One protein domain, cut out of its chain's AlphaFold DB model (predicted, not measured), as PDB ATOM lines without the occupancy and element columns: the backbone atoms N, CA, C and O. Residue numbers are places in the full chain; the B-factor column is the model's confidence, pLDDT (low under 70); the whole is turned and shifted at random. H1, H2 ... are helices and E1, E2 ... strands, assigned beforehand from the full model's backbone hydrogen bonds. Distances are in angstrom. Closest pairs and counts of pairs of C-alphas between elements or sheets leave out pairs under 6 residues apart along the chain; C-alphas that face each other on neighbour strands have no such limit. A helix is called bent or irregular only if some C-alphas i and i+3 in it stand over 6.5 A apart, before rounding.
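Overview. This is residues 44 to 57, 72 to 209 and 216 to 281 of the 312 residues of an uncharacterized protein of Butyricimonas sp (UniProt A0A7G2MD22). A long, bent ladder of two antiparallel strands, E8 and E10, runs through the domain; at one end E7 joins E8, and H3 lies between this part and a small three-stranded sheet, E1 E3 E2. At the other end, past the bend, the hairpin E5 and E6 joins E8 with H2 over it, while the small pair E4 and E9, with H4 near it, lies among long loops. The printed part has 218 residues with four named helices and ten named strands, in the order E1 E2 E3 H1 E4 E5 E6 H2 E7 H3 E8 H4 E9 E10. The class is mixed, helices and strands, with under half of the residues in named elements, and the neighbour strands are antiparallel. The whole is only just compact, close to loose, with a radius of gyration of the C-alphas of 20.3 A and spans of 56 by 48 by 31 A.

Along the chain. E1, residues 44 to 48, begins at C-alpha 44 at (271.197, 205.386, 116.269). After the first cut come E2, residues 76 to 83, which bends by 66 degrees at residue 79, and E3, residues 89 to 96, 22.5 A long. H1, residues 103 to 108, is irregular, with C-alphas 104 and 107 7.2 A apart, and E4 is residues 114 to 116. E5, residues 135 to 139, and E6, residues 147 to 150, precede H2, residues 155 to 166, 16.4 A long. E7, residues 177 to 185, spans 25.8 A. H3, residues 188 to 195, is neither bent nor irregular, but only just: C-alphas 189 and 192 are 6.1 A apart. E8, residues 223 to 238, spans 42.7 A and starts at C-alpha 223 at (255.379, 194.320, 128.382). H4 is residues 253 to 256 and E9 residues 261 to 263. E10, residues 266 to 279, spans 37.9 A and ends at C-alpha 279 at (252.997, 195.818, 132.920).

Arrangement. The branched sheet E5 E6 E7 E8 E10 is twisted. E8 bends by 67 degrees at residue 234, and E10 by 66 degrees at residue 269. E10 lies on one side of E8, with N 231 and O 271 2.8 A apart; on the other side lie E7, with N 181 and O 228 at 2.9 A, and E5, with N 138 and O 237 at 2.8 A. E5 and E6 form a hairpin, with N 137 and O 148 at 2.9 A. H2 is on this sheet at a height of 8.3 A, over E5 and slantwise to the strands, at 45 degrees to E5 on the local plane; only just not over E6, it comes closest to that strand at the C-alphas of Ile 150 and Ala 157, 6.7 A. H3 is on the same sheet, over E8 at a height of 8.6 A, the closest C-alphas being Ala 194 and Arg 228 at 6.3 A. H3 is also on the sheet E1 E3 E2, over E1 at a height of 7.4 A, with the closest C-alphas Thr 47 and Asp 189 at 6.4 A. In that sheet E1 and E3 are antiparallel neighbours, with N 45 and O 92 within hydrogen-bond range at 2.9 A, and E2 and E3 form a hairpin, with N 93 and O 80 within hydrogen-bond range at 2.8 A. E4 and E9 are antiparallel, with N 115 and O 262 at 2.8 A. E9 runs on into E10 across a break of 2 residues, at 94 degrees. The closest C-alphas of E4 and H4 are those of Arg 116 and Thr 256, 5.7 A apart. H1 is close to H2 but not clearly touching, Arg 107 and Leu 155 being 6.3 A apart at their C-alphas. Every O i to N i+4 pair is within hydrogen-bond range in H2, but 0 of 2 in H1 and 1 of 4 in H3, where O i to N i+3 pairs give 2 of 3 and 5 of 5; H4 is too short for an O i to N i+4 pair.

Size, cuts and confidence. The C-alphas farthest apart, of Asp 86 and Glu 170, are 62.4 A from each other. Residues 58 to 71 are not printed, with 20.9 A between C-alphas 57 and 72, and residues 210 to 215 are not printed, with 9.0 A between C-alphas 209 and 216. The links E4 to E5 and E8 to H4 are long. The mean pLDDT of the printed part is 85.1; 27 residues are under 70, among them residues 48 to 57, 72 to 75, 172 to 176 and 206 to 209.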
ATOM      1  N   ASN A  44     270.494 206.651 116.158       78.88
ATOM      2  CA  ASN A  44     271.197 205.386 116.269       78.88
ATOM      3  C   ASN A  44     270.958 204.806 117.658       78.88
ATOM      4  O   ASN A  44     271.450 205.313 118.671       78.88
ATOM      5  N   ILE A  45     270.208 203.715 117.695       75.50
ATOM      6  CA  ILE A  45     269.859 203.025 118.925       75.50
ATOM      7  C   ILE A  45     270.537 201.666 118.895       75.50
ATOM      8  O   ILE A  45     270.229 200.838 118.042       75.50
ATOM      9  N   ASN A  46     271.434 201.438 119.852       77.25
ATOM     10  CA  ASN A  46     272.067 200.145 120.078       77.25
ATOM     11  C   ASN A  46     271.594 199.608 121.421       77.25
ATOM     12  O   ASN A  46     272.004 200.109 122.469       77.25
ATOM     13  N   THR A  47     270.731 198.600 121.384       71.69
ATOM     14  CA  THR A  47     270.238 197.939 122.586       71.69
ATOM     15  C   THR A  47     271.039 196.667 122.819       71.69
ATOM     16  O   THR A  47     271.153 195.808 121.946       71.69
ATOM     17  N   HIS A  48     271.606 196.556 124.015       69.50
ATOM     18  CA  HIS A  48     272.227 195.325 124.495       69.50
ATOM     19  C   HIS A  48     271.206 194.576 125.354       69.50
ATOM     20  O   HIS A  48     270.426 195.205 126.073       69.50
ATOM     21  N   ASN A  49     271.250 193.244 125.356       64.12
ATOM     22  CA  ASN A  49     270.272 192.381 126.027       64.12
ATOM     23  C   ASN A  49     268.840 192.521 125.457       64.12
ATOM     24  O   ASN A  49     267.862 192.454 126.209       64.12
ATOM     25  N   TYR A  50     268.706 192.750 124.146       67.00
ATOM     26  CA  TYR A  50     267.406 192.772 123.468       67.00
ATOM     27  C   TYR A  50     266.734 191.394 123.567       67.00
ATOM     28  O   TYR A  50     267.404 190.371 123.454       67.00
ATOM     29  N   MET A  51     265.414 191.347 123.785       64.00
ATOM     30  CA  MET A  51     264.663 190.088 123.879       64.00
ATOM     31  C   MET A  51     263.639 189.985 122.741       64.00
ATOM     32  O   MET A  51     262.495 190.421 122.904       64.00
ATOM     33  N   PRO A  52     263.998 189.357 121.602       63.50
ATOM     34  CA  PRO A  52     263.084 189.195 120.474       63.50
ATOM     35  C   PRO A  52     261.772 188.498 120.858       63.50
ATOM     36  O   PRO A  52     260.737 188.763 120.262       63.50
ATOM     37  N   SER A  53     261.790 187.612 121.862       61.22
ATOM     38  CA  SER A  53     260.595 186.926 122.367       61.22
ATOM     39  C   SER A  53     259.570 187.865 123.009       61.22
ATOM     40  O   SER A  53     258.379 187.592 122.908       61.22
ATOM     41  N   MET A  54     260.005 188.970 123.624       61.41
ATOM     42  CA  MET A  54     259.121 189.968 124.244       61.41
ATOM     43  C   MET A  54     258.599 190.987 123.223       61.41
ATOM     44  O   MET A  54     257.486 191.484 123.354       61.41
ATOM     45  N   ALA A  55     259.366 191.241 122.159       59.66
ATOM     46  CA  ALA A  55     258.968 192.106 121.046       59.66
ATOM     47  C   ALA A  55     258.021 191.427 120.030       59.66
ATOM     48  O   ALA A  55     257.600 192.046 119.054       59.66
ATOM     49  N   LYS A  56     257.730 190.128 120.208       52.06
ATOM     50  CA  LYS A  56     257.021 189.287 119.227       52.06
ATOM     51  C   LYS A  56     255.498 189.370 119.272       52.06
ATOM     52  O   LYS A  56     254.870 188.856 118.348       52.06
ATOM     53  N   GLU A  57     254.887 190.042 120.244       49.78
ATOM     54  CA  GLU A  57     253.449 190.344 120.182       49.78
ATOM     55  C   GLU A  57     253.179 191.524 119.232       49.78
ATOM     56  O   GLU A  57     252.543 192.511 119.582       49.78
ATOM     57  N   LEU A  72     248.863 210.222 111.852       36.50
ATOM     58  CA  LEU A  72     249.653 209.592 112.896       36.50
ATOM     59  C   LEU A  72     250.995 210.318 112.889       36.50
ATOM     60  O   LEU A  72     251.799 210.144 111.977       36.50
ATOM     61  N   SER A  73     251.207 211.165 113.897       39.03
ATOM     62  CA  SER A  73     252.459 211.872 114.173       39.03
ATOM     63  C   SER A  73     253.575 210.860 114.471       39.03
ATOM     64  O   SER A  73     253.977 210.669 115.619       39.03
ATOM     65  N   ARG A  74     254.059 210.166 113.438       52.38
ATOM     66  CA  ARG A  74     255.279 209.366 113.487       52.38
ATOM     67  C   ARG A  74     256.434 210.350 113.392       52.38
ATOM     68  O   ARG A  74     256.845 210.716 112.305       52.38
ATOM     69  N   VAL A  75     256.896 210.822 114.549       63.03
ATOM     70  CA  VAL A  75     258.074 211.706 114.647       63.03
ATOM     71  C   VAL A  75     259.292 211.077 114.010       63.03
ATOM     72  O   VAL A  75     260.098 211.791 113.434       63.03
ATOM     73  N   THR A  76     259.396 209.755 114.121       75.19
ATOM     74  CA  THR A  76     260.586 209.019 113.741       75.19
ATOM     75  C   THR A  76     260.228 207.881 112.787       75.19
ATOM     76  O   THR A  76     259.371 207.047 113.090       75.19
ATOM     77  N   GLU A  77     260.909 207.825 111.648       83.06
ATOM     78  CA  GLU A  77     260.817 206.774 110.639       83.06
ATOM     79  C   GLU A  77     262.027 205.837 110.744       83.06
ATOM     80  O   GLU A  77     263.176 206.275 110.725       83.06
ATOM     81  N   VAL A  78     261.780 204.529 110.847       84.19
ATOM     82  CA  VAL A  78     262.847 203.520 110.892       84.19
ATOM     83  C   VAL A  78     263.379 203.268 109.483       84.19
ATOM     84  O   VAL A  78     262.664 202.746 108.633       84.19
ATOM     85  N   LEU A  79     264.660 203.563 109.273       83.19
ATOM     86  CA  LEU A  79     265.371 203.327 108.016       83.19
ATOM     87  C   LEU A  79     265.935 201.909 107.936       83.19
ATOM     88  O   LEU A  79     265.934 201.271 106.883       83.19
ATOM     89  N   LYS A  80     266.460 201.415 109.060       83.69
ATOM     90  CA  LYS A  80     267.038 200.078 109.160       83.69
ATOM     91  C   LYS A  80     266.893 199.548 110.572       83.69
ATOM     92  O   LYS A  80     267.157 200.246 111.542       83.69
ATOM     93  N   ASP A  81     266.547 198.276 110.660       85.38
ATOM     94  CA  ASP A  81     266.424 197.534 111.904       85.38
ATOM     95  C   ASP A  81     267.169 196.210 111.740       85.38
ATOM     96  O   ASP A  81     267.038 195.533 110.717       85.38
ATOM     97  N   SER A  82     268.054 195.877 112.671       84.00
ATOM     98  CA  SER A  82     268.911 194.700 112.559       84.00
ATOM     99  C   SER A  82     269.163 194.075 113.920       84.00
ATOM    100  O   SER A  82     269.654 194.733 114.833       84.00
ATOM    101  N   LEU A  83     268.879 192.779 114.023       84.56
ATOM    102  CA  LEU A  83     269.292 191.959 115.156       84.56
ATOM    103  C   LEU A  83     270.769 191.592 115.021       84.56
ATOM    104  O   LEU A  83     271.287 191.414 113.913       84.56
ATOM    105  N   TRP A  84     271.457 191.510 116.150       82.81
ATOM    106  CA  TRP A  84     272.830 191.028 116.205       82.81
ATOM    107  C   TRP A  84     272.861 189.515 115.990       82.81
ATOM    108  O   TRP A  84     271.863 188.827 116.177       82.81
ATOM    109  N   LYS A  85     274.013 188.983 115.568       81.25
ATOM    110  CA  LYS A  85     274.151 187.563 115.186       81.25
ATOM    111  C   LYS A  85     273.827 186.578 116.316       81.25
ATOM    112  O   LYS A  85     273.574 185.414 116.034       81.25
ATOM    113  N   ASP A  86     273.904 187.029 117.560       76.75
ATOM    114  CA  ASP A  86     273.627 186.269 118.777       76.75
ATOM    115  C   ASP A  86     272.195 186.470 119.305       76.75
ATOM    116  O   ASP A  86     271.877 185.983 120.387       76.75
ATOM    117  N   ASP A  87     271.346 187.203 118.571       68.31
ATOM    118  CA  ASP A  87     269.991 187.619 118.962       68.31
ATOM    119  C   ASP A  87     269.922 188.381 120.301       68.31
ATOM    120  O   ASP A  87     268.838 188.595 120.849       68.31
ATOM    121  N   PHE A  88     271.070 188.826 120.820       73.44
ATOM    122  CA  PHE A  88     271.189 189.446 122.136       73.44
ATOM    123  C   PHE A  88     271.291 190.971 122.076       73.44
ATOM    124  O   PHE A  88     271.273 191.650 123.103       73.44
ATOM    125  N   GLY A  89     271.350 191.540 120.877       78.25
ATOM    126  CA  GLY A  89     271.264 192.976 120.675       78.25
ATOM    127  C   GLY A  89     270.528 193.336 119.399       78.25
ATOM    128  O   GLY A  89     270.270 192.496 118.533       78.25
ATOM    129  N   ARG A  90     270.151 194.608 119.309       83.56
ATOM    130  CA  ARG A  90     269.451 195.180 118.161       83.56
ATOM    131  C   ARG A  90     270.006 196.568 117.883       83.56
ATOM    132  O   ARG A  90     270.259 197.350 118.799       83.56
ATOM    133  N   THR A  91     270.171 196.872 116.605       85.62
ATOM    134  CA  THR A  91     270.547 198.196 116.121       85.62
ATOM    135  C   THR A  91     269.425 198.750 115.257       85.62
ATOM    136  O   THR A  91     269.031 198.120 114.274       85.62
ATOM    137  N   ILE A  92     268.937 199.938 115.611       84.56
ATOM    138  CA  ILE A  92     267.931 200.682 114.852       84.56
ATOM    139  C   ILE A  92     268.577 201.972 114.351       84.56
ATOM    140  O   ILE A  92     269.139 202.739 115.135       84.56
ATOM    141  N   TYR A  93     268.464 202.202 113.047       84.75
ATOM    142  CA  TYR A  93     268.717 203.483 112.407       84.75
ATOM    143  C   TYR A  93     267.383 204.095 112.020       84.75
ATOM    144  O   TYR A  93     266.578 203.455 111.338       84.75
ATOM    145  N   ALA A  94     267.167 205.331 112.435       85.81
ATOM    146  CA  ALA A  94     265.938 206.045 112.162       85.81
ATOM    147  C   ALA A  94     266.205 207.519 111.847       85.81
ATOM    148  O   ALA A  94     267.278 208.031 112.155       85.81
ATOM    149  N   GLN A  95     265.239 208.191 111.239       85.44
ATOM    150  CA  GLN A  95     265.265 209.630 110.974       85.44
ATOM    151  C   GLN A  95     264.050 210.289 111.609       85.44
ATOM    152  O   GLN A  95     263.027 209.628 111.768       85.44
ATOM    153  N   ALA A  96     264.155 211.562 111.971       84.00
ATOM    154  CA  ALA A  96     263.041 212.310 112.529       84.00
ATOM    155  C   ALA A  96     262.954 213.711 111.932       84.00
ATOM    156  O   ALA A  96     263.970 214.392 111.793       84.00
ATOM    157  N   ASP A  97     261.726 214.142 111.652       79.38
ATOM    158  CA  ASP A  97     261.433 215.485 111.137       79.38
ATOM    159  C   ASP A  97     261.211 216.501 112.268       79.38
ATOM    160  O   ASP A  97     261.204 217.713 112.060       79.38
ATOM    161  N   GLU A  98     261.044 216.009 113.498       80.31
ATOM    162  CA  GLU A  98     260.879 216.813 114.702       80.31
ATOM    163  C   GLU A  98     261.713 216.224 115.846       80.31
ATOM    164  O   GLU A  98     261.815 215.010 116.001       80.31
ATOM    165  N   SER A  99     262.257 217.082 116.708       84.12
ATOM    166  CA  SER A  99     262.919 216.660 117.947       84.12
ATOM    167  C   SER A  99     262.395 217.467 119.127       84.12
ATOM    168  O   SER A  99     262.130 218.668 119.019       84.12
ATOM    169  N   LEU A 100     262.268 216.817 120.285       86.12
ATOM    170  CA  LEU A 100     261.917 217.504 121.523       86.12
ATOM    171  C   LEU A 100     263.064 218.417 121.974       86.12
ATOM    172  O   LEU A 100     264.205 217.984 122.137       86.12
ATOM    173  N   ILE A 101     262.739 219.674 122.275       88.25
ATOM    174  CA  ILE A 101     263.697 220.625 122.842       88.25
ATOM    175  C   ILE A 101     263.585 220.627 124.367       88.25
ATOM    176  O   ILE A 101     262.594 221.091 124.936       88.25
ATOM    177  N   LEU A 102     264.626 220.133 125.042       84.25
ATOM    178  CA  LEU A 102     264.700 220.160 126.503       84.25
ATOM    179  C   LEU A 102     264.853 221.603 127.029       84.25
ATOM    180  O   LEU A 102     265.493 222.429 126.372       84.25
ATOM    181  N   PRO A 103     264.328 221.928 128.230       84.38
ATOM    182  CA  PRO A 103     264.338 223.294 128.764       84.38
ATOM    183  C   PRO A 103     265.716 223.972 128.780       84.38
ATOM    184  O   PRO A 103     265.840 225.145 128.437       84.38
ATOM    185  N   ASN A 104     266.773 223.228 129.112       85.75
ATOM    186  CA  ASN A 104     268.149 223.730 129.155       85.75
ATOM    187  C   ASN A 104     268.744 224.049 127.768       85.75
ATOM    188  O   ASN A 104     269.761 224.739 127.689       85.75
ATOM    189  N   LEU A 105     268.122 223.562 126.691       91.06
ATOM    190  CA  LEU A 105     268.572 223.721 125.306       91.06
ATOM    191  C   LEU A 105     267.799 224.803 124.542       91.06
ATOM    192  O   LEU A 105     268.249 225.238 123.487       91.06
ATOM    193  N   GLN A 106     266.691 225.309 125.098       90.81
ATOM    194  CA  GLN A 106     265.842 226.323 124.452       90.81
ATOM    195  C   GLN A 106     266.605 227.583 124.026       90.81
ATOM    196  O   GLN A 106     266.220 228.233 123.061       90.81
ATOM    197  N   ARG A 107     267.709 227.926 124.705       93.69
ATOM    198  CA  ARG A 107     268.529 229.096 124.352       93.69
ATOM    199  C   ARG A 107     269.121 229.051 122.943       93.69
ATOM    200  O   ARG A 107     269.482 230.101 122.426       93.69
ATOM    201  N   TYR A 108     269.234 227.863 122.353       95.56
ATOM    202  CA  TYR A 108     269.794 227.657 121.019       95.56
ATOM    203  C   TYR A 108     268.730 227.585 119.923       95.56
ATOM    204  O   TYR A 108     269.088 227.592 118.751       95.56
ATOM    205  N   ILE A 109     267.445 227.494 120.275       95.62
ATOM    206  CA  ILE A 109     266.372 227.205 119.321       95.62
ATOM    207  C   ILE A 109     265.426 228.397 119.249       95.62
ATOM    208  O   ILE A 109     264.568 228.599 120.106       95.62
ATOM    209  N   PHE A 110     265.623 229.203 118.217       96.25
ATOM    210  CA  PHE A 110     264.791 230.340 117.847       96.25
ATOM    211  C   PHE A 110     264.942 230.575 116.336       96.25
ATOM    212  O   PHE A 110     265.990 230.213 115.792       96.25
ATOM    213  N   PRO A 111     263.944 231.164 115.652       96.75
ATOM    214  CA  PRO A 111     264.027 231.477 114.228       96.75
ATOM    215  C   PRO A 111     265.330 232.198 113.856       96.75
ATOM    216  O   PRO A 111     265.708 233.179 114.500       96.75
ATOM    217  N   GLY A 112     266.042 231.686 112.852       95.69
ATOM    218  CA  GLY A 112     267.332 232.233 112.411       95.69
ATOM    219  C   GLY A 112     268.543 231.850 113.275       95.69
ATOM    220  O   GLY A 112     269.648 232.318 113.005       95.69
ATOM    221  N   SER A 113     268.381 230.991 114.289       96.75
ATOM    222  CA  SER A 113     269.518 230.414 115.019       96.75
ATOM    223  C   SER A 113     270.377 229.563 114.088       96.75
ATOM    224  O   SER A 113     269.866 228.613 113.497       96.75
ATOM    225  N   LEU A 114     271.664 229.896 113.965       96.19
ATOM    226  CA  LEU A 114     272.620 229.245 113.068       96.19
ATOM    227  C   LEU A 114     273.468 228.219 113.832       96.19
ATOM    228  O   LEU A 114     274.172 228.564 114.784       96.19
ATOM    229  N   LEU A 115     273.423 226.960 113.400       95.38
ATOM    230  CA  LEU A 115     273.986 225.813 114.114       95.38
ATOM    231  C   LEU A 115     274.833 224.926 113.191       95.38
ATOM    232  O   LEU A 115     274.635 224.878 111.975       95.38
ATOM    233  N   ARG A 116     275.763 224.164 113.774       93.44
ATOM    234  CA  ARG A 116     276.489 223.105 113.055       93.44
ATOM    235  C   ARG A 116     275.574 221.905 112.818       93.44
ATOM    236  O   ARG A 116     275.038 221.354 113.784       93.44
ATOM    237  N   GLY A 117     275.448 221.453 111.569       89.38
ATOM    238  CA  GLY A 117     274.543 220.357 111.202       89.38
ATOM    239  C   GLY A 117     274.817 219.043 111.945       89.38
ATOM    240  O   GLY A 117     273.890 218.375 112.392       89.38
ATOM    241  N   ASN A 118     276.085 218.711 112.203       88.62
ATOM    242  CA  ASN A 118     276.456 217.492 112.935       88.62
ATOM    243  C   ASN A 118     276.063 217.486 114.421       88.62
ATOM    244  O   ASN A 118     276.178 216.455 115.069       88.62
ATOM    245  N   SER A 119     275.626 218.619 114.972       91.56
ATOM    246  CA  SER A 119     275.258 218.736 116.385       91.56
ATOM    247  C   SER A 119     273.761 218.543 116.655       91.56
ATOM    248  O   SER A 119     273.356 218.529 117.819       91.56
ATOM    249  N   ILE A 120     272.943 218.419 115.602       90.62
ATOM    250  CA  ILE A 120     271.476 218.431 115.696       90.62
ATOM    251  C   ILE A 120     270.928 217.109 116.225       90.62
ATOM    252  O   ILE A 120     270.211 217.115 117.221       90.62
ATOM    253  N   SER A 121     271.314 215.981 115.616       87.69
ATOM    254  CA  SER A 121     270.823 214.649 116.000       87.69
ATOM    255  C   SER A 121     271.089 214.324 117.466       87.69
ATOM    256  O   SER A 121     270.308 213.617 118.091       87.69
ATOM    257  N   ASP A 122     272.165 214.864 118.035       87.75
ATOM    258  CA  ASP A 122     272.586 214.598 119.411       87.75
ATOM    259  C   ASP A 122     272.058 215.641 120.411       87.75
ATOM    260  O   ASP A 122     272.399 215.588 121.593       87.75
ATOM    261  N   CYS A 123     271.230 216.592 119.959       89.38
ATOM    262  CA  CYS A 123     270.735 217.724 120.750       89.38
ATOM    263  C   CYS A 123     271.849 218.607 121.356       89.38
ATOM    264  O   CYS A 123     271.639 219.282 122.366       89.38
ATOM    265  N   ASN A 124     273.039 218.632 120.748       91.25
ATOM    266  CA  ASN A 124     274.154 219.467 121.203       91.25
ATOM    267  C   ASN A 124     274.013 220.926 120.744       91.25
ATOM    268  O   ASN A 124     274.558 221.815 121.397       91.25
ATOM    269  N   TYR A 125     273.311 221.166 119.627       94.00
ATOM    270  CA  TYR A 125     272.971 222.492 119.085       94.00
ATOM    271  C   TYR A 125     274.134 223.495 119.149       94.00
ATOM    272  O   TYR A 125     274.036 224.568 119.742       94.00
ATOM    273  N   THR A 126     275.274 223.120 118.567       95.12
ATOM    274  CA  THR A 126     276.491 223.935 118.599       95.12
ATOM    275  C   THR A 126     276.309 225.177 117.722       95.12
ATOM    276  O   THR A 126     276.177 225.021 116.504       95.12
ATOM    277  N   PRO A 127     276.314 226.393 118.297       95.62
ATOM    278  CA  PRO A 127     276.077 227.613 117.540       95.62
ATOM    279  C   PRO A 127     277.263 227.967 116.646       95.62
ATOM    280  O   PRO A 127     278.420 227.690 116.971       95.62
ATOM    281  N   ILE A 128     276.963 228.622 115.530       95.44
ATOM    282  CA  ILE A 128     277.949 229.212 114.628       95.44
ATOM    283  C   ILE A 128     277.879 230.730 114.781       95.44
ATOM    284  O   ILE A 128     276.834 231.341 114.570       95.44
ATOM    285  N   THR A 129     279.006 231.348 115.124       91.19
ATOM    286  CA  THR A 129     279.104 232.805 115.232       91.19
ATOM    287  C   THR A 129     279.228 233.432 113.846       91.19
ATOM    288  O   THR A 129     280.231 233.220 113.160       91.19
ATOM    289  N   ALA A 130     278.224 234.220 113.458       92.56
ATOM    290  CA  ALA A 130     278.195 235.020 112.236       92.56
ATOM    291  C   ALA A 130     277.240 236.217 112.395       92.56
ATOM    292  O   ALA A 130     276.393 236.231 113.288       92.56
ATOM    293  N   THR A 131     277.357 237.206 111.508       92.31
ATOM    294  CA  THR A 131     276.383 238.299 111.408       92.31
ATOM    295  C   THR A 131     275.146 237.800 110.669       92.31
ATOM    296  O   THR A 131     275.187 237.590 109.455       92.31
ATOM    297  N   ILE A 132     274.056 237.592 111.408       94.19
ATOM    298  CA  ILE A 132     272.766 237.159 110.863       94.19
ATOM    299  C   ILE A 132     272.015 238.381 110.326       94.19
ATOM    300  O   ILE A 132     271.917 239.402 111.012       94.19
ATOM    301  N   ASN A 133     271.495 238.276 109.105       94.44
ATOM    302  CA  ASN A 133     270.661 239.311 108.497       94.44
ATOM    303  C   ASN A 133     269.307 239.418 109.228       94.44
ATOM    304  O   ASN A 133     268.885 238.452 109.868       94.44
ATOM    305  N   PRO A 134     268.590 240.550 109.118       95.62
ATOM    306  CA  PRO A 134     267.203 240.628 109.562       95.62
ATOM    307  C   PRO A 134     266.360 239.500 108.963       95.62
ATOM    308  O   PRO A 134     266.500 239.178 107.781       95.62
ATOM    309  N   ILE A 135     265.482 238.918 109.776       96.62
ATOM    310  CA  ILE A 135     264.606 237.820 109.358       96.62
ATOM    311  C   ILE A 135     263.151 238.259 109.415       96.62
ATOM    312  O   ILE A 135     262.741 238.953 110.348       96.62
ATOM    313  N   THR A 136     262.368 237.817 108.441       97.12
ATOM    314  CA  THR A 136     260.912 237.925 108.488       97.12
ATOM    315  C   THR A 136     260.363 236.656 109.118       97.12
ATOM    316  O   THR A 136     260.749 235.549 108.741       97.12
ATOM    317  N   VAL A 137     259.510 236.825 110.124       97.75
ATOM    318  CA  VAL A 137     258.870 235.728 110.851       97.75
ATOM    319  C   VAL A 137     257.367 235.932 110.893       97.75
ATOM    320  O   VAL A 137     256.877 237.063 110.859       97.75
ATOM    321  N   SER A 138     256.637 234.835 111.017       97.00
ATOM    322  CA  SER A 138     255.197 234.843 111.212       97.00
ATOM    323  C   SER A 138     254.765 233.848 112.283       97.00
ATOM    324  O   SER A 138     255.492 232.906 112.596       97.00
ATOM    325  N   VAL A 139     253.599 234.083 112.886       95.50
ATOM    326  CA  VAL A 139     252.956 233.136 113.808       95.50
ATOM    327  C   VAL A 139     251.774 232.444 113.138       95.50
ATOM    328  O   VAL A 139     251.068 233.044 112.330       95.50
ATOM    329  N   SER A 140     251.503 231.195 113.518       93.12
ATOM    330  CA  SER A 140     250.417 230.410 112.914       93.12
ATOM    331  C   SER A 140     249.031 230.624 113.534       93.12
ATOM    332  O   SER A 140     248.059 230.024 113.072       93.12
ATOM    333  N   PHE A 141     248.923 231.384 114.627       90.00
ATOM    334  CA  PHE A 141     247.642 231.647 115.286       90.00
ATOM    335  C   PHE A 141     247.018 232.959 114.784       90.00
ATOM    336  O   PHE A 141     247.752 233.874 114.410       90.00
ATOM    337  N   PRO A 142     245.678 233.084 114.781       87.44
ATOM    338  CA  PRO A 142     245.018 234.309 114.342       87.44
ATOM    339  C   PRO A 142     245.352 235.503 115.248       87.44
ATOM    340  O   PRO A 142     245.175 235.430 116.463       87.44
ATOM    341  N   ALA A 143     245.787 236.607 114.643       88.06
ATOM    342  CA  ALA A 143     245.943 237.925 115.261       88.06
ATOM    343  C   ALA A 143     245.780 239.008 114.179       88.06
ATOM    344  O   ALA A 143     245.849 238.703 112.984       88.06
ATOM    345  N   LYS A 144     245.596 240.276 114.566       88.69
ATOM    346  CA  LYS A 144     245.529 241.399 113.604       88.69
ATOM    347  C   LYS A 144     246.765 241.494 112.708       88.69
ATOM    348  O   LYS A 144     246.635 241.719 111.510       88.69
ATOM    349  N   THR A 145     247.954 241.358 113.289       92.00
ATOM    350  CA  THR A 145     249.236 241.345 112.576       92.00
ATOM    351  C   THR A 145     250.042 240.137 113.027       92.00
ATOM    352  O   THR A 145     250.528 240.098 114.156       92.00
ATOM    353  N   VAL A 146     250.184 239.160 112.128       93.31
ATOM    354  CA  VAL A 146     250.864 237.880 112.395       93.31
ATOM    355  C   VAL A 146     252.300 237.825 111.874       93.31
ATOM    356  O   VAL A 146     253.007 236.879 112.194       93.31
ATOM    357  N   VAL A 147     252.732 238.813 111.082       96.88
ATOM    358  CA  VAL A 147     254.067 238.887 110.464       96.88
ATOM    359  C   VAL A 147     254.870 240.022 111.095       96.88
ATOM    360  O   VAL A 147     254.327 241.091 111.367       96.88
ATOM    361  N   GLY A 148     256.171 239.817 111.284       96.19
ATOM    362  CA  GLY A 148     257.096 240.844 111.751       96.19
ATOM    363  C   GLY A 148     258.519 240.624 111.256       96.19
ATOM    364  O   GLY A 148     258.857 239.581 110.701       96.19
ATOM    365  N   THR A 149     259.366 241.633 111.452       96.94
ATOM    366  CA  THR A 149     260.802 241.544 111.162       96.94
ATOM    367  C   THR A 149     261.588 241.565 112.463       96.94
ATOM    368  O   THR A 149     261.433 242.476 113.275       96.94
ATOM    369  N   ILE A 150     262.468 240.583 112.647       97.38
ATOM    370  CA  ILE A 150     263.441 240.556 113.736       97.38
ATOM    371  C   ILE A 150     264.789 240.998 113.166       97.38
ATOM    372  O   ILE A 150     265.447 240.253 112.443       97.38
ATOM    373  N   ASN A 151     265.213 242.214 113.519       95.69
ATOM    374  CA  ASN A 151     266.462 242.805 113.016       95.69
ATOM    375  C   ASN A 151     267.716 242.056 113.484       95.69
ATOM    376  O   ASN A 151     268.692 241.957 112.746       95.69
ATOM    377  N   HIS A 152     267.683 241.530 114.710       94.94
ATOM    378  CA  HIS A 152     268.782 240.780 115.315       94.94
ATOM    379  C   HIS A 152     268.250 239.470 115.910       94.94
ATOM    380  O   HIS A 152     267.782 239.460 117.057       94.94
ATOM    381  N   PRO A 153     268.278 238.370 115.131       95.94
ATOM    382  CA  PRO A 153     267.755 237.079 115.560       95.94
ATOM    383  C   PRO A 153     268.360 236.620 116.882       95.94
ATOM    384  O   PRO A 153     269.571 236.495 117.041       95.94
ATOM    385  N   SER A 154     267.487 236.403 117.859       96.06
ATOM    386  CA  SER A 154     267.838 235.947 119.198       96.06
ATOM    387  C   SER A 154     266.601 235.385 119.892       96.06
ATOM    388  O   SER A 154     265.462 235.710 119.533       96.06
ATOM    389  N   LEU A 155     266.810 234.578 120.936       95.50
ATOM    390  CA  LEU A 155     265.713 234.064 121.758       95.50
ATOM    391  C   LEU A 155     264.881 235.199 122.374       95.50
ATOM    392  O   LEU A 155     263.655 235.113 122.414       95.50
ATOM    393  N   SER A 156     265.535 236.252 122.869       97.12
ATOM    394  CA  SER A 156     264.855 237.396 123.480       97.12
ATOM    395  C   SER A 156     264.041 238.176 122.456       97.12
ATOM    396  O   SER A 156     262.870 238.428 122.717       97.12
ATOM    397  N   ALA A 157     264.602 238.488 121.283       97.75
ATOM    398  CA  ALA A 157     263.866 239.193 120.235       97.75
ATOM    399  C   ALA A 157     262.663 238.379 119.733       97.75
ATOM    400  O   ALA A 157     261.580 238.930 119.555       97.75
ATOM    401  N   THR A 158     262.819 237.057 119.602       97.44
ATOM    402  CA  THR A 158     261.711 236.151 119.260       97.44
ATOM    403  C   THR A 158     260.607 236.203 120.316       97.44
ATOM    404  O   THR A 158     259.434 236.318 119.981       97.44
ATOM    405  N   ARG A 159     260.963 236.160 121.606       95.81
ATOM    406  CA  ARG A 159     259.987 236.267 122.704       95.81
ATOM    407  C   ARG A 159     259.292 237.625 122.731       95.81
ATOM    408  O   ARG A 159     258.091 237.656 122.970       95.81
ATOM    409  N   SER A 160     260.019 238.716 122.489       96.88
ATOM    410  CA  SER A 160     259.426 240.053 122.386       96.88
ATOM    411  C   SER A 160     258.405 240.110 121.256       96.88
ATOM    412  O   SER A 160     257.262 240.461 121.517       96.88
ATOM    413  N   PHE A 161     258.771 239.642 120.057       96.94
ATOM    414  CA  PHE A 161     257.856 239.556 118.919       96.94
ATOM    415  C   PHE A 161     256.591 238.751 119.254       96.94
ATOM    416  O   PHE A 161     255.480 239.232 119.069       96.94
ATOM    417  N   VAL A 162     256.736 237.549 119.823       94.00
ATOM    418  CA  VAL A 162     255.581 236.718 120.208       94.00
ATOM    419  C   VAL A 162     254.699 237.422 121.231       94.00
ATOM    420  O   VAL A 162     253.480 237.410 121.094       94.00
ATOM    421  N   ASN A 163     255.295 238.040 122.252       93.38
ATOM    422  CA  ASN A 163     254.545 238.758 123.277       93.38
ATOM    423  C   ASN A 163     253.786 239.951 122.689       93.38
ATOM    424  O   ASN A 163     252.630 240.156 123.047       93.38
ATOM    425  N   GLU A 164     254.402 240.705 121.779       93.81
ATOM    426  CA  GLU A 164     253.752 241.809 121.067       93.81
ATOM    427  C   GLU A 164     252.558 241.314 120.249       93.81
ATOM    428  O   GLU A 164     251.499 241.935 120.295       93.81
ATOM    429  N   VAL A 165     252.683 240.176 119.557       92.50
ATOM    430  CA  VAL A 165     251.566 239.588 118.800       92.50
ATOM    431  C   VAL A 165     250.454 239.091 119.726       92.50
ATOM    432  O   VAL A 165     249.283 239.373 119.481       92.50
ATOM    433  N   LEU A 166     250.795 238.414 120.827       89.44
ATOM    434  CA  LEU A 166     249.816 237.928 121.808       89.44
ATOM    435  C   LEU A 166     249.049 239.067 122.501       89.44
ATOM    436  O   LEU A 166     247.897 238.874 122.869       89.44
ATOM    437  N   GLN A 167     249.659 240.243 122.673       89.44
ATOM    438  CA  GLN A 167     249.018 241.413 123.290       89.44
ATOM    439  C   GLN A 167     247.997 242.116 122.382       89.44
ATOM    440  O   GLN A 167     247.252 242.971 122.858       89.44
ATOM    441  N   GLN A 168     247.937 241.780 121.088       86.38
ATOM    442  CA  GLN A 168     246.971 242.378 120.156       86.38
ATOM    443  C   GLN A 168     245.524 241.922 120.413       86.38
ATOM    444  O   GLN A 168     244.585 242.599 119.972       86.38
ATOM    445  N   GLU A 169     245.364 240.793 121.113       77.75
ATOM    446  CA  GLU A 169     244.100 240.094 121.327       77.75
ATOM    447  C   GLU A 169     243.844 239.863 122.825       77.75
ATOM    448  O   GLU A 169     244.710 239.385 123.553       77.75
ATOM    449  N   GLU A 170     242.623 240.137 123.294       69.44
ATOM    450  CA  GLU A 170     242.219 239.836 124.681       69.44
ATOM    451  C   GLU A 170     242.072 238.325 124.929       69.44
ATOM    452  O   GLU A 170     242.193 237.846 126.056       69.44
ATOM    453  N   THR A 171     241.792 237.550 123.878       70.38
ATOM    454  CA  THR A 171     241.699 236.088 123.926       70.38
ATOM    455  C   THR A 171     242.312 235.497 122.666       70.38
ATOM    456  O   THR A 171     241.771 235.629 121.571       70.38
ATOM    457  N   VAL A 172     243.432 234.796 122.827       65.69
ATOM    458  CA  VAL A 172     244.115 234.118 121.721       65.69
ATOM    459  C   VAL A 172     243.451 232.766 121.479       65.69
ATOM    460  O   VAL A 172     243.558 231.854 122.304       65.69
ATOM    461  N   GLN A 173     242.771 232.617 120.340       67.62
ATOM    462  CA  GLN A 173     242.271 231.316 119.900       67.62
ATOM    463  C   GLN A 173     243.448 230.461 119.423       67.62
ATOM    464  O   GLN A 173     244.040 230.708 118.375       67.62
ATOM    465  N   GLN A 174     243.817 229.460 120.222       64.31
ATOM    466  CA  GLN A 174     244.872 228.518 119.863       64.31
ATOM    467  C   GLN A 174     244.291 227.409 118.986       64.31
ATOM    468  O   GLN A 174     243.411 226.667 119.428       64.31
ATOM    469  N   ASN A 175     244.835 227.248 117.779       66.00
ATOM    470  CA  ASN A 175     244.568 226.092 116.924       66.00
ATOM    471  C   ASN A 175     245.366 224.889 117.443       66.00
ATOM    472  O   ASN A 175     246.351 224.459 116.847       66.00
ATOM    473  N   ALA A 176     244.964 224.388 118.613       69.25
ATOM    474  CA  ALA A 176     245.671 223.316 119.284       69.25
ATOM    475  C   ALA A 176     245.383 221.968 118.605       69.25
ATOM    476  O   ALA A 176     244.297 221.411 118.758       69.25
ATOM    477  N   SER A 177     246.364 221.421 117.884       76.81
ATOM    478  CA  SER A 177     246.296 220.038 117.394       76.81
ATOM    479  C   SER A 177     246.840 219.099 118.467       76.81
ATOM    480  O   SER A 177     247.936 219.329 118.985       76.81
ATOM    481  N   LEU A 178     246.091 218.056 118.806       80.81
ATOM    482  CA  LEU A 178     246.478 217.066 119.801       80.81
ATOM    483  C   LEU A 178     246.536 215.688 119.156       80.81
ATOM    484  O   LEU A 178     245.543 215.224 118.612       80.81
ATOM    485  N   ASN A 179     247.691 215.040 119.253       84.12
ATOM    486  CA  ASN A 179     247.931 213.713 118.701       84.12
ATOM    487  C   ASN A 179     248.677 212.859 119.721       84.12
ATOM    488  O   ASN A 179     249.486 213.379 120.489       84.12
ATOM    489  N   PHE A 180     248.460 211.547 119.700       87.38
ATOM    490  CA  PHE A 180     249.290 210.615 120.454       87.38
ATOM    491  C   PHE A 180     249.610 209.358 119.644       87.38
ATOM    492  O   PHE A 180     248.872 208.992 118.734       87.38
ATOM    493  N   SER A 181     250.717 208.706 119.989       86.75
ATOM    494  CA  SER A 181     251.122 207.400 119.472       86.75
ATOM    495  C   SER A 181     251.500 206.478 120.627       86.75
ATOM    496  O   SER A 181     251.966 206.948 121.667       86.75
ATOM    497  N   ILE A 182     251.287 205.177 120.442       88.12
ATOM    498  CA  ILE A 182     251.636 204.130 121.404       88.12
ATOM    499  C   ILE A 182     252.509 203.119 120.675       88.12
ATOM    500  O   ILE A 182     252.085 202.563 119.665       88.12
ATOM    501  N   ASP A 183     253.686 202.844 121.215       87.06
ATOM    502  CA  ASP A 183     254.620 201.872 120.659       87.06
ATOM    503  C   ASP A 183     255.152 200.963 121.770       87.06
ATOM    504  O   ASP A 183     255.202 201.338 122.944       87.06
ATOM    505  N   GLN A 184     255.547 199.747 121.400       87.75
ATOM    506  CA  GLN A 184     256.192 198.815 122.321       87.75
ATOM    507  C   GLN A 184     257.683 199.146 122.456       87.75
ATOM    508  O   GLN A 184     258.327 199.522 121.477       87.75
ATOM    509  N   PHE A 185     258.252 198.935 123.642       87.19
ATOM    510  CA  PHE A 185     259.698 198.943 123.843       87.19
ATOM    511  C   PHE A 185     260.128 197.830 124.799       87.19
ATOM    512  O   PHE A 185     259.373 197.410 125.675       87.19
ATOM    513  N   THR A 186     261.362 197.358 124.636       85.94
ATOM    514  CA  THR A 186     261.984 196.368 125.535       85.94
ATOM    515  C   THR A 186     263.201 196.939 126.256       85.94
ATOM    516  O   THR A 186     263.554 196.500 127.353       85.94
ATOM    517  N   SER A 187     263.813 197.967 125.669       85.94
ATOM    518  CA  SER A 187     264.887 198.744 126.261       85.94
ATOM    519  C   SER A 187     264.536 200.226 126.315       85.94
ATOM    520  O   SER A 187     264.044 200.799 125.348       85.94
ATOM    521  N   TYR A 188     264.854 200.873 127.436       86.50
ATOM    522  CA  TYR A 188     264.717 202.320 127.610       86.50
ATOM    523  C   TYR A 188     265.549 203.124 126.602       86.50
ATOM    524  O   TYR A 188     265.255 204.291 126.352       86.50
ATOM    525  N   ASP A 189     266.564 202.511 125.987       85.06
ATOM    526  CA  ASP A 189     267.315 203.111 124.889       85.06
ATOM    527  C   ASP A 189     266.469 203.300 123.616       85.06
ATOM    528  O   ASP A 189     266.762 204.208 122.833       85.06
ATOM    529  N   GLU A 190     265.406 202.505 123.431       85.25
ATOM    530  CA  GLU A 190     264.444 202.642 122.328       85.25
ATOM    531  C   GLU A 190     263.583 203.905 122.471       85.25
ATOM    532  O   GLU A 190     263.119 204.440 121.466       85.25
ATOM    533  N   LEU A 191     263.438 204.458 123.687       87.62
ATOM    534  CA  LEU A 191     262.661 205.684 123.908       87.62
ATOM    535  C   LEU A 191     263.229 206.889 123.157       87.62
ATOM    536  O   LEU A 191     262.486 207.833 122.912       87.62
ATOM    537  N   ARG A 192     264.494 206.852 122.718       87.12
ATOM    538  CA  ARG A 192     265.077 207.860 121.814       87.12
ATOM    539  C   ARG A 192     264.225 208.099 120.562       87.12
ATOM    540  O   ARG A 192     264.126 209.241 120.118       87.12
ATOM    541  N   MET A 193     263.526 207.070 120.070       85.81
ATOM    542  CA  MET A 193     262.548 207.188 118.978       85.81
ATOM    543  C   MET A 193     261.428 208.185 119.298       85.81
ATOM    544  O   MET A 193     261.012 208.940 118.425       85.81
ATOM    545  N   ALA A 194     260.956 208.228 120.546       87.00
ATOM    546  CA  ALA A 194     259.911 209.152 120.977       87.00
ATOM    547  C   ALA A 194     260.418 210.598 121.123       87.00
ATOM    548  O   ALA A 194     259.632 211.537 120.997       87.00
ATOM    549  N   PHE A 195     261.719 210.785 121.377       87.44
ATOM    550  CA  PHE A 195     262.347 212.109 121.473       87.44
ATOM    551  C   PHE A 195     262.779 212.679 120.119       87.44
ATOM    552  O   PHE A 195     262.985 213.889 120.040       87.44
ATOM    553  N   GLY A 196     262.948 211.839 119.092       87.88
ATOM    554  CA  GLY A 196     263.459 212.263 117.786       87.88
ATOM    555  C   GLY A 196     264.944 212.651 117.810       87.88
ATOM    556  O   GLY A 196     265.380 213.466 117.006       87.88
ATOM    557  N   SER A 197     265.736 212.116 118.750       87.62
ATOM    558  CA  SER A 197     267.167 212.436 118.864       87.62
ATOM    559  C   SER A 197     267.992 211.321 119.517       87.62
ATOM    560  O   SER A 197     267.475 210.449 120.211       87.62
ATOM    561  N   ASN A 198     269.311 211.386 119.340       86.44
ATOM    562  CA  ASN A 198     270.314 210.532 119.983       86.44
ATOM    563  C   ASN A 198     270.574 210.881 121.454       86.44
ATOM    564  O   ASN A 198     271.355 210.192 122.122       86.44
ATOM    565  N   ALA A 199     269.944 211.936 121.980       83.50
ATOM    566  CA  ALA A 199     270.111 212.338 123.368       83.50
ATOM    567  C   ALA A 199     269.840 211.147 124.305       83.50
ATOM    568  O   ALA A 199     268.869 210.404 124.155       83.50
ATOM    569  N   LYS A 200     270.722 210.929 125.286       79.12
ATOM    570  CA  LYS A 200     270.522 209.866 126.277       79.12
ATOM    571  C   LYS A 200     269.419 210.292 127.245       79.12
ATOM    572  O   LYS A 200     269.670 211.054 128.172       79.12
ATOM    573  N   THR A 201     268.209 209.792 127.025       73.06
ATOM    574  CA  THR A 201     267.018 210.133 127.820       73.06
ATOM    575  C   THR A 201     266.564 209.010 128.747       73.06
ATOM    576  O   THR A 201     265.660 209.219 129.548       73.06
ATOM    577  N   SER A 202     267.217 207.844 128.712       72.19
ATOM    578  CA  SER A 202     266.877 206.688 129.555       72.19
ATOM    579  C   SER A 202     266.900 207.007 131.056       72.19
ATOM    580  O   SER A 202     266.034 206.545 131.793       72.19
ATOM    581  N   ALA A 203     267.813 207.878 131.501       71.69
ATOM    582  CA  ALA A 203     267.888 208.348 132.888       71.69
ATOM    583  C   ALA A 203     266.651 209.148 133.359       71.69
ATOM    584  O   ALA A 203     266.475 209.334 134.557       71.69
ATOM    585  N   LEU A 204     265.794 209.625 132.445       77.12
ATOM    586  CA  LEU A 204     264.536 210.299 132.799       77.12
ATOM    587  C   LEU A 204     263.440 209.313 133.228       77.12
ATOM    588  O   LEU A 204     262.497 209.714 133.904       77.12
ATOM    589  N   PHE A 205     263.554 208.046 132.825       78.25
ATOM    590  CA  PHE A 205     262.532 207.017 133.046       78.25
ATOM    591  C   PHE A 205     262.997 205.901 133.977       78.25
ATOM    592  O   PHE A 205     262.180 205.141 134.484       78.25
ATOM    593  N   PHE A 206     264.303 205.813 134.226       67.62
ATOM    594  CA  PHE A 206     264.890 204.848 135.138       67.62
ATOM    595  C   PHE A 206     265.501 205.568 136.346       67.62
ATOM    596  O   PHE A 206     266.407 206.387 136.198       67.62
ATOM    597  N   GLY A 207     265.010 205.274 137.554       55.00
ATOM    598  CA  GLY A 207     265.558 205.837 138.787       55.00
ATOM    599  C   GLY A 207     266.969 205.315 139.065       55.00
ATOM    600  O   GLY A 207     267.195 204.108 139.023       55.00
ATOM    601  N   ASN A 208     267.912 206.213 139.376       47.81
ATOM    602  CA  ASN A 208     269.290 205.889 139.766       47.81
ATOM    603  C   ASN A 208     269.323 204.904 140.950       47.81
ATOM    604  O   ASN A 208     269.400 205.307 142.109       47.81
ATOM    605  N   SER A 209     269.321 203.605 140.669       43.28
ATOM    606  CA  SER A 209     269.675 202.574 141.636       43.28
ATOM    607  C   SER A 209     270.918 201.841 141.138       43.28
ATOM    608  O   SER A 209     270.887 201.024 140.226       43.28
ATOM    609  N   VAL A 216     271.475 197.818 132.915       55.94
ATOM    610  CA  VAL A 216     270.441 198.675 133.553       55.94
ATOM    611  C   VAL A 216     269.650 199.585 132.586       55.94
ATOM    612  O   VAL A 216     269.381 200.741 132.881       55.94
ATOM    613  N   HIS A 217     269.240 199.090 131.411       69.56
ATOM    614  CA  HIS A 217     268.371 199.857 130.489       69.56
ATOM    615  C   HIS A 217     267.239 199.026 129.864       69.56
ATOM    616  O   HIS A 217     266.817 199.307 128.743       69.56
ATOM    617  N   LYS A 218     266.728 198.002 130.555       80.19
ATOM    618  CA  LYS A 218     265.633 197.147 130.062       80.19
ATOM    619  C   LYS A 218     264.393 197.213 130.941       80.19
ATOM    620  O   LYS A 218     264.498 197.580 132.110       80.19
ATOM    621  N   ILE A 219     263.263 196.797 130.379       84.06
ATOM    622  CA  ILE A 219     262.033 196.600 131.147       84.06
ATOM    623  C   ILE A 219     262.165 195.422 132.120       84.06
ATOM    624  O   ILE A 219     262.896 194.455 131.879       84.06
ATOM    625  N   SER A 220     261.458 195.525 133.238       85.94
ATOM    626  CA  SER A 220     261.379 194.525 134.306       85.94
ATOM    627  C   SER A 220     260.113 193.666 134.240       85.94
ATOM    628  O   SER A 220     260.095 192.558 134.779       85.94
ATOM    629  N   LYS A 221     259.065 194.168 133.578       88.69
ATOM    630  CA  LYS A 221     257.768 193.500 133.402       88.69
ATOM    631  C   LYS A 221     257.634 192.815 132.041       88.69
ATOM    632  O   LYS A 221     258.492 192.962 131.174       88.69
ATOM    633  N   LYS A 222     256.541 192.065 131.855       87.88
ATOM    634  CA  LYS A 222     256.246 191.316 130.618       87.88
ATOM    635  C   LYS A 222     256.198 192.210 129.374       87.88
ATOM    636  O   LYS A 222     256.698 191.810 128.326       87.88
ATOM    637  N   THR A 223     255.619 193.401 129.498       89.56
ATOM    638  CA  THR A 223     255.379 194.320 128.382       89.56
ATOM    639  C   THR A 223     255.781 195.741 128.763       89.56
ATOM    640  O   THR A 223     255.384 196.232 129.819       89.56
ATOM    641  N   GLY A 224     256.529 196.412 127.881       90.19
ATOM    642  CA  GLY A 224     256.799 197.848 127.935       90.19
ATOM    643  C   GLY A 224     256.093 198.583 126.798       90.19
ATOM    644  O   GLY A 224     256.215 198.184 125.640       90.19
ATOM    645  N   LEU A 225     255.365 199.656 127.108       91.50
ATOM    646  CA  LEU A 225     254.757 200.559 126.131       91.50
ATOM    647  C   LEU A 225     255.191 201.986 126.425       91.50
ATOM    648  O   LEU A 225     255.172 202.401 127.582       91.50
ATOM    649  N   TYR A 226     255.522 202.758 125.397       90.88
ATOM    650  CA  TYR A 226     255.610 204.199 125.551       90.88
ATOM    651  C   TYR A 226     254.483 204.888 124.803       90.88
ATOM    652  O   TYR A 226     254.119 204.510 123.691       90.88
ATOM    653  N   VAL A 227     253.946 205.927 125.431       90.31
ATOM    654  CA  VAL A 227     252.963 206.816 124.831       90.31
ATOM    655  C   VAL A 227     253.613 208.162 124.616       90.31
ATOM    656  O   VAL A 227     254.072 208.789 125.571       90.31
ATOM    657  N   ARG A 228     253.633 208.625 123.371       89.31
ATOM    658  CA  ARG A 228     254.055 209.981 123.031       89.31
ATOM    659  C   ARG A 228     252.816 210.790 122.691       89.31
ATOM    660  O   ARG A 228     252.148 210.482 121.711       89.31
ATOM    661  N   PHE A 229     252.538 211.844 123.446       88.19
ATOM    662  CA  PHE A 229     251.441 212.767 123.162       88.19
ATOM    663  C   PHE A 229     251.976 214.170 122.888       88.19
ATOM    664  O   PHE A 229     252.894 214.645 123.559       88.19
ATOM    665  N   VAL A 230     251.404 214.835 121.888       85.94
ATOM    666  CA  VAL A 230     251.812 216.161 121.431       85.94
ATOM    667  C   VAL A 230     250.604 217.032 121.197       85.94
ATOM    668  O   VAL A 230     249.748 216.725 120.373       85.94
ATOM    669  N   GLN A 231     250.598 218.152 121.902       86.62
ATOM    670  CA  GLN A 231     249.696 219.266 121.722       86.62
ATOM    671  C   GLN A 231     250.484 220.421 121.094       86.62
ATOM    672  O   GLN A 231     251.251 221.088 121.787       86.62
ATOM    673  N   ARG A 232     250.328 220.662 119.791       88.94
ATOM    674  CA  ARG A 232     250.914 221.842 119.128       88.94
ATOM    675  C   ARG A 232     249.942 222.999 119.283       88.94
ATOM    676  O   ARG A 232     248.806 222.845 118.856       88.94
ATOM    677  N   ASN A 233     250.368 224.107 119.882       89.69
ATOM    678  CA  ASN A 233     249.516 225.281 120.077       89.69
ATOM    679  C   ASN A 233     249.664 226.272 118.918       89.69
ATOM    680  O   ASN A 233     248.661 226.767 118.414       89.69
ATOM    681  N   PHE A 234     250.905 226.568 118.525       91.50
ATOM    682  CA  PHE A 234     251.232 227.418 117.382       91.50
ATOM    683  C   PHE A 234     252.686 227.213 116.937       91.50
ATOM    684  O   PHE A 234     253.497 226.674 117.692       91.50
ATOM    685  N   THR A 235     253.024 227.670 115.736       93.88
ATOM    686  CA  THR A 235     254.397 227.751 115.226       93.88
ATOM    687  C   THR A 235     254.834 229.202 115.078       93.88
ATOM    688  O   THR A 235     254.005 230.113 114.974       93.88
ATOM    689  N   ILE A 236     256.148 229.409 115.124       96.00
ATOM    690  CA  ILE A 236     256.796 230.608 114.605       96.00
ATOM    691  C   ILE A 236     257.648 230.166 113.430       96.00
ATOM    692  O   ILE A 236     258.568 229.362 113.608       96.00
ATOM    693  N   ASP A 237     257.347 230.712 112.266       97.12
ATOM    694  CA  ASP A 237     257.938 230.308 111.001       97.12
ATOM    695  C   ASP A 237     258.721 231.475 110.415       97.12
ATOM    696  O   ASP A 237     258.256 232.614 110.404       97.12
ATOM    697  N   MET A 238     259.942 231.195 109.980       96.25
ATOM    698  CA  MET A 238     260.821 232.142 109.316       96.25
ATOM    699  C   MET A 238     260.702 231.984 107.804       96.25
ATOM    700  O   MET A 238     260.846 230.878 107.277       96.25
ATOM    701  N   ASP A 239     260.541 233.104 107.103       95.94
ATOM    702  CA  ASP A 239     260.592 233.120 105.646       95.94
ATOM    703  C   ASP A 239     261.986 232.717 105.151       95.94
ATOM    704  O   ASP A 239     263.019 233.063 105.736       95.94
ATOM    705  N   ILE A 240     262.032 232.004 104.025       93.88
ATOM    706  CA  ILE A 240     263.299 231.675 103.367       93.88
ATOM    707  C   ILE A 240     264.025 232.994 103.037       93.88
ATOM    708  O   ILE A 240     263.418 233.859 102.398       93.88
ATOM    709  N   PRO A 241     265.304 233.176 103.438       89.00
ATOM    710  CA  PRO A 241     266.035 234.417 103.193       89.00
ATOM    711  C   PRO A 241     265.990 234.822 101.716       89.00
ATOM    712  O   PRO A 241     266.495 234.106 100.851       89.00
ATOM    713  N   SER A 242     265.411 235.988 101.427       78.69
ATOM    714  CA  SER A 242     265.177 236.462 100.054       78.69
ATOM    715  C   SER A 242     266.465 236.721  99.267       78.69
ATOM    716  O   SER A 242     266.478 236.604  98.044       78.69
ATOM    717  N   SER A 243     267.565 237.019  99.960       76.88
ATOM    718  CA  SER A 243     268.911 237.148  99.388       76.88
ATOM    719  C   SER A 243     269.575 235.801  99.065       76.88
ATOM    720  O   SER A 243     270.708 235.781  98.590       76.88
ATOM    721  N   GLY A 244     268.922 234.676  99.377       81.12
ATOM    722  CA  GLY A 244     269.497 233.334  99.292       81.12
ATOM    723  C   GLY A 244     270.487 232.999 100.416       81.12
ATOM    724  O   GLY A 244     270.986 231.878 100.459       81.12
ATOM    725  N   SER A 245     270.766 233.931 101.340       87.38
ATOM    726  CA  SER A 245     271.681 233.723 102.469       87.38
ATOM    727  C   SER A 245     271.147 234.321 103.771       87.38
ATOM    728  O   SER A 245     270.763 235.489 103.841       87.38
ATOM    729  N   LEU A 246     271.206 233.525 104.842       93.06
ATOM    730  CA  LEU A 246     270.871 233.959 106.200       93.06
ATOM    731  C   LEU A 246     271.905 234.937 106.790       93.06
ATOM    732  O   LEU A 246     271.575 235.736 107.665       93.06
ATOM    733  N   ILE A 247     273.153 234.876 106.328       94.06
ATOM    734  CA  ILE A 247     274.265 235.658 106.876       94.06
ATOM    735  C   ILE A 247     274.754 236.724 105.903       94.06
ATOM    736  O   ILE A 247     274.666 236.578 104.680       94.06
ATOM    737  N   SER A 248     275.338 237.777 106.465       86.25
ATOM    738  CA  SER A 248     276.227 238.678 105.739       86.25
ATOM    739  C   SER A 248     277.633 238.067 105.694       86.25
ATOM    740  O   SER A 248     278.299 237.977 106.725       86.25
ATOM    741  N   GLY A 249     278.089 237.646 104.510       86.62
ATOM    742  CA  GLY A 249     279.434 237.097 104.288       86.62
ATOM    743  C   GLY A 249     279.480 235.575 104.120       86.62
ATOM    744  O   GLY A 249     278.486 234.945 103.763       86.62
ATOM    745  N   THR A 250     280.656 234.990 104.349       88.38
ATOM    746  CA  THR A 250     280.942 233.561 104.148       88.38
ATOM    747  C   THR A 250     281.339 232.883 105.457       88.38
ATOM    748  O   THR A 250     281.955 233.497 106.328       88.38
ATOM    749  N   LEU A 251     281.016 231.596 105.593       90.62
ATOM    750  CA  LEU A 251     281.464 230.776 106.721       90.62
ATOM    751  C   LEU A 251     282.766 230.059 106.380       90.62
ATOM    752  O   LEU A 251     282.925 229.527 105.286       90.62
ATOM    753  N   THR A 252     283.672 229.995 107.349       90.69
ATOM    754  CA  THR A 252     284.898 229.194 107.258       90.69
ATOM    755  C   THR A 252     284.668 227.768 107.760       90.69
ATOM    756  O   THR A 252     283.826 227.534 108.633       90.69
ATOM    757  N   ALA A 253     285.482 226.812 107.300       87.38
ATOM    758  CA  ALA A 253     285.446 225.441 107.817       87.38
ATOM    759  C   ALA A 253     285.658 225.361 109.340       87.38
ATOM    760  O   ALA A 253     285.032 224.540 110.004       87.38
ATOM    761  N   ASN A 254     286.464 226.251 109.925       89.44
ATOM    762  CA  ASN A 254     286.658 226.304 111.378       89.44
ATOM    763  C   ASN A 254     285.374 226.698 112.126       89.44
ATOM    764  O   ASN A 254     285.061 226.127 113.172       89.44
ATOM    765  N   GLN A 255     284.601 227.646 111.584       90.56
ATOM    766  CA  GLN A 255     283.320 228.050 112.169       90.56
ATOM    767  C   GLN A 255     282.303 226.908 112.111       90.56
ATOM    768  O   GLN A 255     281.650 226.615 113.117       90.56
ATOM    769  N   THR A 256     282.216 226.218 110.975       90.25
ATOM    770  CA  THR A 256     281.252 225.127 110.776       90.25
ATOM    771  C   THR A 256     281.715 223.780 111.336       90.25
ATOM    772  O   THR A 256     280.915 222.856 111.467       90.25
ATOM    773  N   GLY A 257     282.996 223.657 111.697       87.31
ATOM    774  CA  GLY A 257     283.624 222.386 112.056       87.31
ATOM    775  C   GLY A 257     283.806 221.441 110.864       87.31
ATOM    776  O   GLY A 257     283.911 220.238 111.074       87.31
ATOM    777  N   GLY A 258     283.786 221.962 109.632       87.06
ATOM    778  CA  GLY A 258     283.833 221.164 108.406       87.06
ATOM    779  C   GLY A 258     282.497 220.521 108.022       87.06
ATOM    780  O   GLY A 258     282.474 219.655 107.155       87.06
ATOM    781  N   TYR A 259     281.387 220.931 108.641       86.38
ATOM    782  CA  TYR A 259     280.048 220.408 108.350       86.38
ATOM    783  C   TYR A 259     279.161 221.460 107.688       86.38
ATOM    784  O   TYR A 259     279.373 222.658 107.855       86.38
ATOM    785  N   SER A 260     278.126 221.017 106.973       88.19
ATOM    786  CA  SER A 260     277.109 221.939 106.461       88.19
ATOM    787  C   SER A 260     276.409 222.665 107.628       88.19
ATOM    788  O   SER A 260     275.997 222.008 108.595       88.19
ATOM    789  N   PRO A 261     276.290 224.002 107.588       91.88
ATOM    790  CA  PRO A 261     275.534 224.760 108.575       91.88
ATOM    791  C   PRO A 261     274.029 224.562 108.364       91.88
ATOM    792  O   PRO A 261     273.572 224.318 107.249       91.88
ATOM    793  N   VAL A 262     273.255 224.711 109.433       92.19
ATOM    794  CA  VAL A 262     271.787 224.686 109.399       92.19
ATOM    795  C   VAL A 262     271.234 225.860 110.193       92.19
ATOM    796  O   VAL A 262     271.933 226.425 111.038       92.19
ATOM    797  N   TYR A 263     269.973 226.210 109.957       94.12
ATOM    798  CA  TYR A 263     269.274 227.188 110.777       94.12
ATOM    799  C   TYR A 263     267.880 226.717 111.174       94.12
ATOM    800  O   TYR A 263     267.254 225.924 110.471       94.12
ATOM    801  N   ALA A 264     267.388 227.211 112.309       94.62
ATOM    802  CA  ALA A 264     266.017 226.957 112.733       94.62
ATOM    803  C   ALA A 264     265.047 227.799 111.888       94.62
ATOM    804  O   ALA A 264     264.957 229.015 112.065       94.62
ATOM    805  N   ALA A 265     264.352 227.144 110.956       93.69
ATOM    806  CA  ALA A 265     263.362 227.772 110.081       93.69
ATOM    807  C   ALA A 265     261.955 227.816 110.701       93.69
ATOM    808  O   ALA A 265     261.192 228.730 110.422       93.69
ATOM    809  N   SER A 266     261.618 226.854 111.560       93.81
ATOM    810  CA  SER A 266     260.326 226.782 112.240       93.81
ATOM    811  C   SER A 266     260.514 226.309 113.675       93.81
ATOM    812  O   SER A 266     261.349 225.442 113.952       93.81
ATOM    813  N   VAL A 267     259.750 226.887 114.603       94.44
ATOM    814  CA  VAL A 267     259.708 226.472 116.007       94.44
ATOM    815  C   VAL A 267     258.263 226.249 116.420       94.44
ATOM    816  O   VAL A 267     257.450 227.171 116.416       94.44
ATOM    817  N   THR A 268     257.950 225.024 116.837       92.62
ATOM    818  CA  THR A 268     256.629 224.681 117.372       92.62
ATOM    819  C   THR A 268     256.564 224.942 118.874       92.62
ATOM    820  O   THR A 268     257.350 224.398 119.649       92.62
ATOM    821  N   TYR A 269     255.573 225.723 119.297       91.19
ATOM    822  CA  TYR A 269     255.224 225.954 120.693       91.19
ATOM    823  C   TYR A 269     254.025 225.093 121.071       91.19
ATOM    824  O   TYR A 269     253.009 225.036 120.374       91.19
ATOM    825  N   GLY A 270     254.124 224.413 122.206       90.50
ATOM    826  CA  GLY A 270     253.104 223.470 122.626       90.50
ATOM    827  C   GLY A 270     253.510 222.676 123.855       90.50
ATOM    828  O   GLY A 270     254.331 223.113 124.663       90.50
ATOM    829  N   ARG A 271     252.916 221.494 123.992       87.06
ATOM    830  CA  ARG A 271     253.229 220.515 125.028       87.06
ATOM    831  C   ARG A 271     253.530 219.186 124.364       87.06
ATOM    832  O   ARG A 271     252.802 218.749 123.479       87.06
ATOM    833  N   MET A 272     254.579 218.531 124.823       87.31
ATOM    834  CA  MET A 272     254.899 217.163 124.455       87.31
ATOM    835  C   MET A 272     255.167 216.398 125.738       87.31
ATOM    836  O   MET A 272     255.801 216.929 126.651       87.31
ATOM    837  N   GLY A 273     254.689 215.165 125.806       87.69
ATOM    838  CA  GLY A 273     255.033 214.262 126.886       87.69
ATOM    839  C   GLY A 273     255.235 212.851 126.378       87.69
ATOM    840  O   GLY A 273     254.668 212.433 125.366       87.69
ATOM    841  N   ILE A 274     256.090 212.142 127.099       89.31
ATOM    842  CA  ILE A 274     256.406 210.743 126.866       89.31
ATOM    843  C   ILE A 274     256.146 210.033 128.186       89.31
ATOM    844  O   ILE A 274     256.663 210.439 129.226       89.31
ATOM    845  N   MET A 275     255.313 209.004 128.145       90.62
ATOM    846  CA  MET A 275     254.993 208.157 129.285       90.62
ATOM    847  C   MET A 275     255.507 206.758 128.982       90.62
ATOM    848  O   MET A 275     255.122 206.199 127.963       90.62
ATOM    849  N   ALA A 276     256.354 206.206 129.843       91.44
ATOM    850  CA  ALA A 276     256.766 204.808 129.778       91.44
ATOM    851  C   ALA A 276     255.925 203.997 130.771       91.44
ATOM    852  O   ALA A 276     255.773 204.400 131.922       91.44
ATOM    853  N   ILE A 277     255.365 202.881 130.312       91.75
ATOM    854  CA  ILE A 277     254.467 202.006 131.066       91.75
ATOM    855  C   ILE A 277     255.035 200.591 130.997       91.75
ATOM    856  O   ILE A 277     255.295 200.077 129.912       91.75
ATOM    857  N   GLU A 278     255.202 199.959 132.153       91.12
ATOM    858  CA  GLU A 278     255.600 198.559 132.277       91.12
ATOM    859  C   GLU A 278     254.485 197.764 132.955       91.12
ATOM    860  O   GLU A 278     253.969 198.179 133.990       91.12
ATOM    861  N   THR A 279     254.117 196.610 132.401       91.31
ATOM    862  CA  THR A 279     252.997 195.818 132.920       91.31
ATOM    863  C   THR A 279     253.141 194.318 132.662       91.31
ATOM    864  O   THR A 279     253.873 193.886 131.771       91.31
ATOM    865  N   ASP A 280     252.455 193.516 133.477       92.19
ATOM    866  CA  ASP A 280     252.427 192.052 133.376       92.19
ATOM    867  C   ASP A 280     251.367 191.534 132.375       92.19
ATOM    868  O   ASP A 280     251.352 190.342 132.054       92.19
ATOM    869  N   TYR A 281     250.512 192.414 131.839       90.75
ATOM    870  CA  TYR A 281     249.574 192.099 130.750       90.75
ATOM    871  C   TYR A 281     250.290 191.872 129.404       90.75
ATOM    872  O   TYR A 281     251.456 192.236 129.223       90.75
TER     873      TYR A 281